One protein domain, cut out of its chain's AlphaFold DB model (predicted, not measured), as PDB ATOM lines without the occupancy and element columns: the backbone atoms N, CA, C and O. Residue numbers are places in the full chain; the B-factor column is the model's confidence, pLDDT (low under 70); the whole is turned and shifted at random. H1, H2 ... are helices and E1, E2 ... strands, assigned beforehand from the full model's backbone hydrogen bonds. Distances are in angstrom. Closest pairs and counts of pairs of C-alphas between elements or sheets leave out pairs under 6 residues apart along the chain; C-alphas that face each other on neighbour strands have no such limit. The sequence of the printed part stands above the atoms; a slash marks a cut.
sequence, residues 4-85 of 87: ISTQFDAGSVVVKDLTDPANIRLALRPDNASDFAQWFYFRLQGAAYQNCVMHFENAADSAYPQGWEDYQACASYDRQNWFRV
ATOM      1  N   ILE A   4      95.477  62.056 133.592       98.56
ATOM      2  CA  ILE A   4      96.825  62.236 134.134       98.56
ATOM      3  C   ILE A   4      97.067  61.195 135.230       98.56
ATOM      4  O   ILE A   4      96.189  60.912 136.045       98.56
ATOM      5  N   SER A   5      98.253  60.588 135.229       98.06
ATOM      6  CA  SER A   5      98.683  59.626 136.250       98.06
ATOM      7  C   SER A   5     100.114  59.891 136.701       98.06
ATOM      8  O   SER A   5     100.948  60.294 135.890       98.06
ATOM      9  N   THR A   6     100.386  59.604 137.972       98.19
ATOM     10  CA  THR A   6     101.689  59.775 138.643       98.19
ATOM     11  C   THR A   6     102.114  58.545 139.447       98.19
ATOM     12  O   THR A   6     103.147  58.575 140.101       98.19
ATOM     13  N   GLN A   7     101.340  57.451 139.422       97.50
ATOM     14  CA  GLN A   7     101.662  56.213 140.147       97.50
ATOM     15  C   GLN A   7     102.763  55.421 139.428       97.50
ATOM     16  O   GLN A   7     102.511  54.400 138.788       97.50
ATOM     17  N   PHE A   8     103.976  55.954 139.473       98.19
ATOM     18  CA  PHE A   8     105.209  55.375 138.956       98.19
ATOM     19  C   PHE A   8     106.407  56.087 139.598       98.19
ATOM     20  O   PHE A   8     106.247  57.133 140.224       98.19
ATOM     21  N   ASP A   9     107.603  55.532 139.420       98.38
ATOM     22  CA  ASP A   9     108.835  56.106 139.966       98.38
ATOM     23  C   ASP A   9     109.052  57.570 139.529       98.38
ATOM     24  O   ASP A   9     108.858  57.916 138.360       98.38
ATOM     25  N   ALA A  10     109.417  58.421 140.489       98.00
ATOM     26  CA  ALA A  10     109.550  59.875 140.387       98.00
ATOM     27  C   ALA A  10     108.273  60.653 139.993       98.00
ATOM     28  O   ALA A  10     108.341  61.861 139.762       98.00
ATOM     29  N   GLY A  11     107.101  60.010 139.929       98.44
ATOM     30  CA  GLY A  11     105.850  60.660 139.538       98.44
ATOM     31  C   GLY A  11     105.362  61.709 140.545       98.44
ATOM     32  O   GLY A  11     105.148  61.425 141.726       98.44
ATOM     33  N   SER A  12     105.137  62.936 140.069       98.44
ATOM     34  CA  SER A  12     104.705  64.069 140.887       98.44
ATOM     35  C   SER A  12     103.942  65.113 140.066       98.44
ATOM     36  O   SER A  12     104.492  65.694 139.137       98.44
ATOM     37  N   VAL A  13     102.666  65.328 140.393       98.56
ATOM     38  CA  VAL A  13     101.841  66.493 140.019       98.56
ATOM     39  C   VAL A  13     100.523  66.411 140.794       98.56
ATOM     40  O   VAL A  13     100.065  65.309 141.116       98.56
ATOM     41  N   VAL A  14      99.892  67.547 141.073       98.56
ATOM     42  CA  VAL A  14      98.496  67.618 141.525       98.56
ATOM     43  C   VAL A  14      97.627  68.058 140.352       98.56
ATOM     44  O   VAL A  14      97.895  69.086 139.738       98.56
ATOM     45  N   VAL A  15      96.571  67.303 140.051       98.50
ATOM     46  CA  VAL A  15      95.578  67.682 139.035       98.50
ATOM     47  C   VAL A  15      94.473  68.485 139.717       98.50
ATOM     48  O   VAL A  15      93.838  67.978 140.640       98.50
ATOM     49  N   LYS A  16      94.261  69.729 139.285       98.50
ATOM     50  CA  LYS A  16      93.181  70.601 139.774       98.50
ATOM     51  C   LYS A  16      91.949  70.511 138.878       98.50
ATOM     52  O   LYS A  16      90.843  70.390 139.391       98.50
ATOM     53  N   ASP A  17      92.154  70.523 137.563       98.38
ATOM     54  CA  ASP A  17      91.099  70.378 136.560       98.38
ATOM     55  C   ASP A  17      91.653  69.723 135.287       98.38
ATOM     56  O   ASP A  17      92.787  69.981 134.877       98.38
ATOM     57  N   LEU A  18      90.848  68.854 134.679       97.81
ATOM     58  CA  LEU A  18      91.167  68.102 133.462       97.81
ATOM     59  C   LEU A  18      89.967  68.045 132.500       97.81
ATOM     60  O   LEU A  18      89.916  67.187 131.617       97.81
ATOM     61  N   THR A  19      88.961  68.896 132.713       97.38
ATOM     62  CA  THR A  19      87.722  68.898 131.926       97.38
ATOM     63  C   THR A  19      87.903  69.510 130.536       97.38
ATOM     64  O   THR A  19      87.260  69.048 129.594       97.38
ATOM     65  N   ASP A  20      88.818  70.475 130.392       97.69
ATOM     66  CA  ASP A  20      89.136  71.156 129.135       97.69
ATOM     67  C   ASP A  20      90.622  70.966 128.751       97.69
ATOM     68  O   ASP A  20      91.507  71.424 129.477       97.69
ATOM     69  N   PRO A  21      90.939  70.322 127.608       97.56
ATOM     70  CA  PRO A  21      92.314  70.186 127.124       97.56
ATOM     71  C   PRO A  21      93.011  71.529 126.861       97.56
ATOM     72  O   PRO A  21      94.233  71.611 126.966       97.56
ATOM     73  N   ALA A  22      92.261  72.579 126.517       98.06
ATOM     74  CA  ALA A  22      92.801  73.915 126.281       98.06
ATOM     75  C   ALA A  22      93.028  74.712 127.581       98.06
ATOM     76  O   ALA A  22      93.502  75.842 127.514       98.06
ATOM     77  N   ASN A  23      92.699  74.137 128.742       98.38
ATOM     78  CA  ASN A  23      92.852  74.760 130.054       98.38
ATOM     79  C   ASN A  23      93.055  73.699 131.156       98.38
ATOM     80  O   ASN A  23      92.299  73.618 132.125       98.38
ATOM     81  N   ILE A  24      94.066  72.842 131.006       98.75
ATOM     82  CA  ILE A  24      94.411  71.847 132.028       98.75
ATOM     83  C   ILE A  24      95.076  72.571 133.201       98.75
ATOM     84  O   ILE A  24      96.086  73.252 133.027       98.75
ATOM     85  N   ARG A  25      94.548  72.387 134.414       98.81
ATOM     86  CA  ARG A  25      95.032  73.076 135.620       98.81
ATOM     87  C   ARG A  25      95.761  72.099 136.530       98.81
ATOM     88  O   ARG A  25      95.192  71.099 136.979       98.81
ATOM     89  N   LEU A  26      97.022  72.396 136.810       98.88
ATOM     90  CA  LEU A  26      97.954  71.580 137.577       98.88
ATOM     91  C   LEU A  26      98.556  72.391 138.726       98.88
ATOM     92  O   LEU A  26      98.550  73.619 138.727       98.88
ATOM     93  N   ALA A  27      99.121  71.690 139.700       98.75
ATOM     94  CA  ALA A  27      99.984  72.285 140.706       98.75
ATOM     95  C   ALA A  27     101.189  71.381 140.983       98.75
ATOM     96  O   ALA A  27     101.094  70.149 140.933       98.75
ATOM     97  N   LEU A  28     102.322  72.006 141.297       98.62
ATOM     98  CA  LEU A  28     103.490  71.340 141.857       98.62
ATOM     99  C   LEU A  28     103.102  70.722 143.203       98.62
ATOM    100  O   LEU A  28     102.431  71.355 144.021       98.62
ATOM    101  N   ARG A  29     103.520  69.477 143.421       98.00
ATOM    102  CA  ARG A  29     103.360  68.786 144.700       98.00
ATOM    103  C   ARG A  29     104.650  68.986 145.508       98.00
ATOM    104  O   ARG A  29     105.706  68.700 144.948       98.00
ATOM    105  N   PRO A  30     104.575  69.419 146.778       97.38
ATOM    106  CA  PRO A  30     105.746  69.491 147.640       97.38
ATOM    107  C   PRO A  30     106.416  68.130 147.827       97.38
ATOM    108  O   PRO A  30     105.765  67.074 147.770       97.38
ATOM    109  N   ASP A  31     107.719  68.171 148.066       95.69
ATOM    110  CA  ASP A  31     108.526  67.018 148.414       95.69
ATOM    111  C   ASP A  31     108.001  66.360 149.695       95.69
ATOM    112  O   ASP A  31     107.328  66.957 150.539       95.69
ATOM    113  N   ASN A  32     108.282  65.068 149.847       93.00
ATOM    114  CA  ASN A  32     107.851  64.364 151.047       93.00
ATOM    115  C   ASN A  32     108.529  64.973 152.285       93.00
ATOM    116  O   ASN A  32     109.754  65.059 152.330       93.00
ATOM    117  N   ALA A  33     107.725  65.345 153.283       93.44
ATOM    118  CA  ALA A  33     108.171  65.960 154.532       93.44
ATOM    119  C   ALA A  33     108.954  67.280 154.350       93.44
ATOM    120  O   ALA A  33     109.833  67.592 155.152       93.44
ATOM    121  N   SER A  34     108.637  68.052 153.306       95.50
ATOM    122  CA  SER A  34     109.272  69.336 153.007       95.50
ATOM    123  C   SER A  34     108.315  70.263 152.253       95.50
ATOM    124  O   SER A  34     107.495  69.800 151.465       95.50
ATOM    125  N   ASP A  35     108.448  71.573 152.456       93.06
ATOM    126  CA  ASP A  35     107.700  72.579 151.687       93.06
ATOM    127  C   ASP A  35     108.324  72.845 150.302       93.06
ATOM    128  O   ASP A  35     107.736  73.539 149.475       93.06
ATOM    129  N   PHE A  36     109.509  72.284 150.020       95.81
ATOM    130  CA  PHE A  36     110.159  72.417 148.715       95.81
ATOM    131  C   PHE A  36     109.288  71.830 147.600       95.81
ATOM    132  O   PHE A  36     108.894  70.669 147.656       95.81
ATOM    133  N   ALA A  37     109.037  72.614 146.551       97.94
ATOM    134  CA  ALA A  37     108.324  72.174 145.358       97.94
ATOM    135  C   ALA A  37     108.990  72.765 144.109       97.94
ATOM    136  O   ALA A  37     109.178  73.973 144.019       97.94
ATOM    137  N   GLN A  38     109.346  71.925 143.141       98.44
ATOM    138  CA  GLN A  38     109.852  72.348 141.822       98.44
ATOM    139  C   GLN A  38     109.675  71.212 140.812       98.44
ATOM    140  O   GLN A  38     109.264  71.427 139.674       98.44
ATOM    141  N   TRP A  39     109.979  69.985 141.244       98.44
ATOM    142  CA  TRP A  39     109.906  68.795 140.410       98.44
ATOM    143  C   TRP A  39     108.466  68.452 140.019       98.44
ATOM    144  O   TRP A  39     107.560  68.400 140.855       98.44
ATOM    145  N   PHE A  40     108.278  68.128 138.742       98.75
ATOM    146  CA  PHE A  40     107.064  67.513 138.233       98.75
ATOM    147  C   PHE A  40     107.415  66.401 137.247       98.75
ATOM    148  O   PHE A  40     108.358  66.504 136.467       98.75
ATOM    149  N   TYR A  41     106.626  65.332 137.265       98.81
ATOM    150  CA  TYR A  41     106.688  64.267 136.274       98.81
ATOM    151  C   TYR A  41     105.367  63.502 136.270       98.81
ATOM    152  O   TYR A  41     104.958  62.917 137.273       98.81
ATOM    153  N   PHE A  42     104.671  63.502 135.139       98.81
ATOM    154  CA  PHE A  42     103.362  62.874 135.012       98.81
ATOM    155  C   PHE A  42     103.170  62.284 133.615       98.81
ATOM    156  O   PHE A  42     103.868  62.635 132.666       98.81
ATOM    157  N   ARG A  43     102.215  61.358 133.487       98.75
ATOM    158  CA  ARG A  43     101.809  60.781 132.200       98.75
ATOM    159  C   ARG A  43     100.415  61.269 131.839       98.75
ATOM    160  O   ARG A  43      99.479  60.972 132.579       98.75
ATOM    161  N   LEU A  44     100.287  61.934 130.693       98.56
ATOM    162  CA  LEU A  44      99.015  62.252 130.046       98.56
ATOM    163  C   LEU A  44      98.617  61.120 129.088       98.56
ATOM    164  O   LEU A  44      99.440  60.626 128.324       98.56
ATOM    165  N   GLN A  45      97.356  60.701 129.116       98.25
ATOM    166  CA  GLN A  45      96.801  59.669 128.237       98.25
ATOM    167  C   GLN A  45      95.501  60.162 127.601       98.25
ATOM    168  O   GLN A  45      94.773  60.944 128.206       98.25
ATOM    169  N   GLY A  46      95.183  59.663 126.401       97.31
ATOM    170  CA  GLY A  46      93.917  59.971 125.723       97.31
ATOM    171  C   GLY A  46      93.857  61.349 125.055       97.31
ATOM    172  O   GLY A  46      92.757  61.812 124.774       97.31
ATOM    173  N   ALA A  47      95.012  61.978 124.810       97.56
ATOM    174  CA  ALA A  47      95.156  63.307 124.204       97.56
ATOM    175  C   ALA A  47      95.922  63.281 122.862       97.56
ATOM    176  O   ALA A  47      96.547  64.262 122.467       97.56
ATOM    177  N   ALA A  48      95.937  62.138 122.167       96.50
ATOM    178  CA  ALA A  48      96.585  62.042 120.859       96.50
ATOM    179  C   ALA A  48      95.944  63.036 119.876       96.50
ATOM    180  O   ALA A  48      94.720  63.112 119.801       96.50
ATOM    181  N   TYR A  49      96.776  63.778 119.139       95.56
ATOM    182  CA  TYR A  49      96.362  64.822 118.186       95.56
ATOM    183  C   TYR A  49      95.513  65.962 118.784       95.56
ATOM    184  O   TYR A  49      94.936  66.750 118.042       95.56
ATOM    185  N   GLN A  50      95.458  66.079 120.113       96.94
ATOM    186  CA  GLN A  50      94.761  67.147 120.816       96.94
ATOM    187  C   GLN A  50      95.783  68.160 121.329       96.94
ATOM    188  O   GLN A  50      96.652  67.813 122.131       96.94
ATOM    189  N   ASN A  51      95.658  69.422 120.912       97.56
ATOM    190  CA  ASN A  51      96.446  70.490 121.521       97.56
ATOM    191  C   ASN A  51      96.059  70.619 122.999       97.56
ATOM    192  O   ASN A  51      94.866  70.703 123.311       97.56
ATOM    193  N   CYS A  52      97.058  70.608 123.880       98.44
ATOM    194  CA  CYS A  52      96.870  70.689 125.321       98.44
ATOM    195  C   CYS A  52      97.614  71.906 125.868       98.44
ATOM    196  O   CYS A  52      98.809  72.044 125.619       98.44
ATOM    197  N   VAL A  53      96.929  72.739 126.645       98.62
ATOM    198  CA  VAL A  53      97.542  73.855 127.376       98.62
ATOM    199  C   VAL A  53      97.475  73.516 128.858       98.62
ATOM    200  O   VAL A  53      96.401  73.205 129.370       98.62
ATOM    201  N   MET A  54      98.628  73.499 129.527       98.75
ATOM    202  CA  MET A  54      98.751  73.057 130.916       98.75
ATOM    203  C   MET A  54      99.333  74.171 131.772       98.75
ATOM    204  O   MET A  54     100.443  74.634 131.524       98.75
ATOM    205  N   HIS A  55      98.597  74.564 132.801       98.75
ATOM    206  CA  HIS A  55      98.966  75.647 133.701       98.75
ATOM    207  C   HIS A  55      99.374  75.085 135.060       98.75
ATOM    208  O   HIS A  55      98.586  74.391 135.698       98.75
ATOM    209  N   PHE A  56     100.583  75.407 135.520       98.75
ATOM    210  CA  PHE A  56     101.001  75.172 136.902       98.75
ATOM    211  C   PHE A  56     100.671  76.404 137.744       98.75
ATOM    212  O   PHE A  56     101.382  77.403 137.700       98.75
ATOM    213  N   GLU A  57      99.581  76.345 138.507       98.62
ATOM    214  CA  GLU A  57      99.014  77.523 139.187       98.62
ATOM    215  C   GLU A  57      99.891  78.071 140.318       98.62
ATOM    216  O   GLU A  57      99.823  79.255 140.625       98.62
ATOM    217  N   ASN A  58     100.715  77.216 140.926       98.31
ATOM    218  CA  ASN A  58     101.615  77.554 142.029       98.31
ATOM    219  C   ASN A  58     103.092  77.591 141.601       98.31
ATOM    220  O   ASN A  58     103.975  77.429 142.438       98.31
ATOM    221  N   ALA A  59     103.386  77.757 140.306       98.06
ATOM    222  CA  ALA A  59     104.770  77.820 139.826       98.06
ATOM    223  C   ALA A  59     105.548  79.009 140.423       98.06
ATOM    224  O   ALA A  59     106.742  78.889 140.673       98.06
ATOM    225  N   ALA A  60     104.873  80.131 140.697       98.00
ATOM    226  CA  ALA A  60     105.478  81.301 141.336       98.00
ATOM    227  C   ALA A  60     105.862  81.066 142.811       98.00
ATOM    228  O   ALA A  60     106.739  81.756 143.322       98.00
ATOM    229  N   ASP A  61     105.241  80.079 143.464       97.94
ATOM    230  CA  ASP A  61     105.516  79.688 144.853       97.94
ATOM    231  C   ASP A  61     106.539  78.541 144.939       97.94
ATOM    232  O   ASP A  61     106.742  77.953 146.004       97.94
ATOM    233  N   SER A  62     107.143  78.156 143.812       98.06
ATOM    234  CA  SER A  62     108.117  77.071 143.767       98.06
ATOM    235  C   SER A  62     109.417  77.458 144.481       98.06
ATOM    236  O   SER A  62     109.671  78.622 144.784       98.06
ATOM    237  N   ALA A  63     110.279  76.478 144.751       97.94
ATOM    238  CA  ALA A  63     111.547  76.716 145.441       97.94
ATOM    239  C   ALA A  63     112.470  77.684 144.678       97.94
ATOM    240  O   ALA A  63     113.223  78.436 145.294       97.94
ATOM    241  N   TYR A  64     112.400  77.663 143.342       97.94
ATOM    242  CA  TYR A  64     113.158  78.544 142.455       97.94
ATOM    243  C   TYR A  64     112.248  79.109 141.350       97.94
ATOM    244  O   TYR A  64     112.266  78.593 140.226       97.94
ATOM    245  N   PRO A  65     111.459  80.162 141.629       97.94
ATOM    246  CA  PRO A  65     110.521  80.727 140.657       97.94
ATOM    247  C   PRO A  65     111.218  81.312 139.422       97.94
ATOM    248  O   PRO A  65     110.724  81.181 138.307       97.94
ATOM    249  N   GLN A  66     112.414  81.884 139.592       98.19
ATOM    250  CA  GLN A  66     113.231  82.391 138.482       98.19
ATOM    251  C   GLN A  66     113.721  81.265 137.560       98.19
ATOM    252  O   GLN A  66     114.091  81.516 136.422       98.19
ATOM    253  N   GLY A  67     113.701  80.010 138.023       97.88
ATOM    254  CA  GLY A  67     114.057  78.849 137.207       97.88
ATOM    255  C   GLY A  67     113.066  78.552 136.078       97.88
ATOM    256  O   GLY A  67     113.344  77.668 135.271       97.88
ATOM    257  N   TRP A  68     111.926  79.249 136.032       98.38
ATOM    258  CA  TRP A  68     110.946  79.153 134.951       98.38
ATOM    259  C   TRP A  68     111.197  80.146 133.809       98.38
ATOM    260  O   TRP A  68     110.653  79.960 132.724       98.38
ATOM    261  N   GLU A  69     112.019  81.177 134.020       98.19
ATOM    262  CA  GLU A  69     112.411  82.107 132.959       98.19
ATOM    263  C   GLU A  69     113.267  81.369 131.915       98.19
ATOM    264  O   GLU A  69     114.192  80.637 132.266       98.19
ATOM    265  N   ASP A  70     112.913  81.505 130.631       98.19
ATOM    266  CA  ASP A  70     113.535  80.807 129.491       98.19
ATOM    267  C   ASP A  70     113.568  79.261 129.600       98.19
ATOM    268  O   ASP A  70     114.256  78.573 128.835       98.19
ATOM    269  N   TYR A  71     112.799  78.683 130.528       98.56
ATOM    270  CA  TYR A  71     112.688  77.241 130.719       98.56
ATOM    271  C   TYR A  71     111.738  76.611 129.702       98.56
ATOM    272  O   TYR A  71     110.669  77.134 129.410       98.56
ATOM    273  N   GLN A  72     112.090  75.414 129.232       98.69
ATOM    274  CA  GLN A  72     111.196  74.564 128.448       98.69
ATOM    275  C   GLN A  72     111.023  73.210 129.124       98.69
ATOM    276  O   GLN A  72     112.014  72.551 129.456       98.69
ATOM    277  N   ALA A  73     109.786  72.746 129.286       98.69
ATOM    278  CA  ALA A  73     109.521  71.430 129.854       98.69
ATOM    279  C   ALA A  73     110.070  70.302 128.961       98.69
ATOM    280  O   ALA A  73     110.131  70.418 127.736       98.69
ATOM    281  N   CYS A  74     110.466  69.190 129.582       98.62
ATOM    282  CA  CYS A  74     110.839  67.962 128.879       98.62
ATOM    283  C   CYS A  74     109.635  67.019 128.766       98.62
ATOM    284  O   CYS A  74     108.926  66.793 129.746       98.62
ATOM    285  N   ALA A  75     109.457  66.404 127.601       98.81
ATOM    286  CA  ALA A  75     108.443  65.389 127.345       98.81
ATOM    287  C   ALA A  75     109.049  64.157 126.661       98.81
ATOM    288  O   ALA A  75     110.115  64.222 126.049       98.81
ATOM    289  N   SER A  76     108.357  63.024 126.769       98.75
ATOM    290  CA  SER A  76     108.716  61.779 126.097       98.75
ATOM    291  C   SER A  76     107.476  60.925 125.858       98.75
ATOM    292  O   SER A  76     106.567  60.889 126.691       98.75
ATOM    293  N   TYR A  77     107.460  60.211 124.733       98.44
ATOM    294  CA  TYR A  77     106.423  59.226 124.422       98.44
ATOM    295  C   TYR A  77     106.781  57.807 124.900       98.44
ATOM    296  O   TYR A  77     105.882  56.985 125.060       98.44
ATOM    297  N   ASP A  78     108.063  57.515 125.160       98.12
ATOM    298  CA  ASP A  78     108.593  56.162 125.419       98.12
ATOM    299  C   ASP A  78     109.485  56.046 126.674       98.12
ATOM    300  O   ASP A  78     109.913  54.945 127.023       98.12
ATOM    301  N   ARG A  79     109.737  57.164 127.371       98.06
ATOM    302  CA  ARG A  79     110.664  57.326 128.510       98.06
ATOM    303  C   ARG A  79     112.151  57.148 128.187       98.06
ATOM    304  O   ARG A  79     112.964  57.203 129.108       98.06
ATOM    305  N   GLN A  80     112.516  56.977 126.924       98.38
ATOM    306  CA  GLN A  80     113.902  56.838 126.471       98.38
ATOM    307  C   GLN A  80     114.350  58.093 125.729       98.38
ATOM    308  O   GLN A  80     115.390  58.668 126.041       98.38
ATOM    309  N   ASN A  81     113.527  58.548 124.789       98.50
ATOM    310  CA  ASN A  81     113.789  59.703 123.952       98.50
ATOM    311  C   ASN A  81     113.025  60.904 124.504       98.50
ATOM    312  O   ASN A  81     111.792  60.897 124.567       98.50
ATOM    313  N   TRP A  82     113.765  61.929 124.914       98.75
ATOM    314  CA  TRP A  82     113.222  63.130 125.538       98.75
ATOM    315  C   TRP A  82     113.465  64.354 124.659       98.75
ATOM    316  O   TRP A  82     114.534  64.502 124.069       98.75
ATOM    317  N   PHE A  83     112.475  65.235 124.588       98.81
ATOM    318  CA  PHE A  83     112.513  66.466 123.799       98.81
ATOM    319  C   PHE A  83     111.878  67.626 124.572       98.81
ATOM    320  O   PHE A  83     111.142  67.410 125.536       98.81
ATOM    321  N   ARG A  84     112.184  68.863 124.167       98.75
ATOM    322  CA  ARG A  84     111.596  70.070 124.761       98.75
ATOM    323  C   ARG A  84     110.261  70.406 124.106       98.75
ATOM    324  O   ARG A  84     110.084  70.174 122.911       98.75
ATOM    325  N   VAL A  85     109.337  70.957 124.887       98.62
ATOM    326  CA  VAL A  85     108.037  71.448 124.410       98.62
ATOM    327  C   VAL A  85     107.915  72.954 124.655       98.62
ATOM    328  O   VAL A  85     108.577  73.461 125.562       98.62
TER     329      VAL A  85
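This is residues 4 to 85 of the 87 residues of the protein "Pepdidase_M14_N domain-containing protein" of Neisseria sp (UniProt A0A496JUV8). With little regular structure, the domain is a small sheet of three short strands, E1, E2 and E4, amid long loops, with the short helix H1 away from it. Separately, E3 pairs with residues 4 to 5, and residues 69 to 85 fold back on themselves. The printed part has 82 residues, 18 in named elements, in the order E1, E2, E3, E4, H1; the sheet, E1 E2 E4, is mixed, as is the class, helices and strands. It is compact, radius of gyration of the C-alphas 13.0 A, spanning 36 by 28 by 28 A.

Inner strand E2, residues 24 to 27, forms an antiparallel hairpin with E1, residues 14 to 17, at 148 degrees; N 14 and O 27 are 2.9 A apart. E4, residues 54 to 56, is parallel to E2 at 23 degrees; N 26 and O 55 are 2.8 A apart. E3, residues 43 to 45, is apart from these strands. H1, residues 65 to 68, is not on the sheet and is too short for an O i to N i+4 pair.

E1 begins at C-alpha 14 (98.496, 67.618, 141.525) and E2, 10.3 A long, at C-alpha 24 (94.411, 71.847, 132.028).

The link E2 to E3 is long. The printed part has no cut, and no printed residue is under 70 in pLDDT.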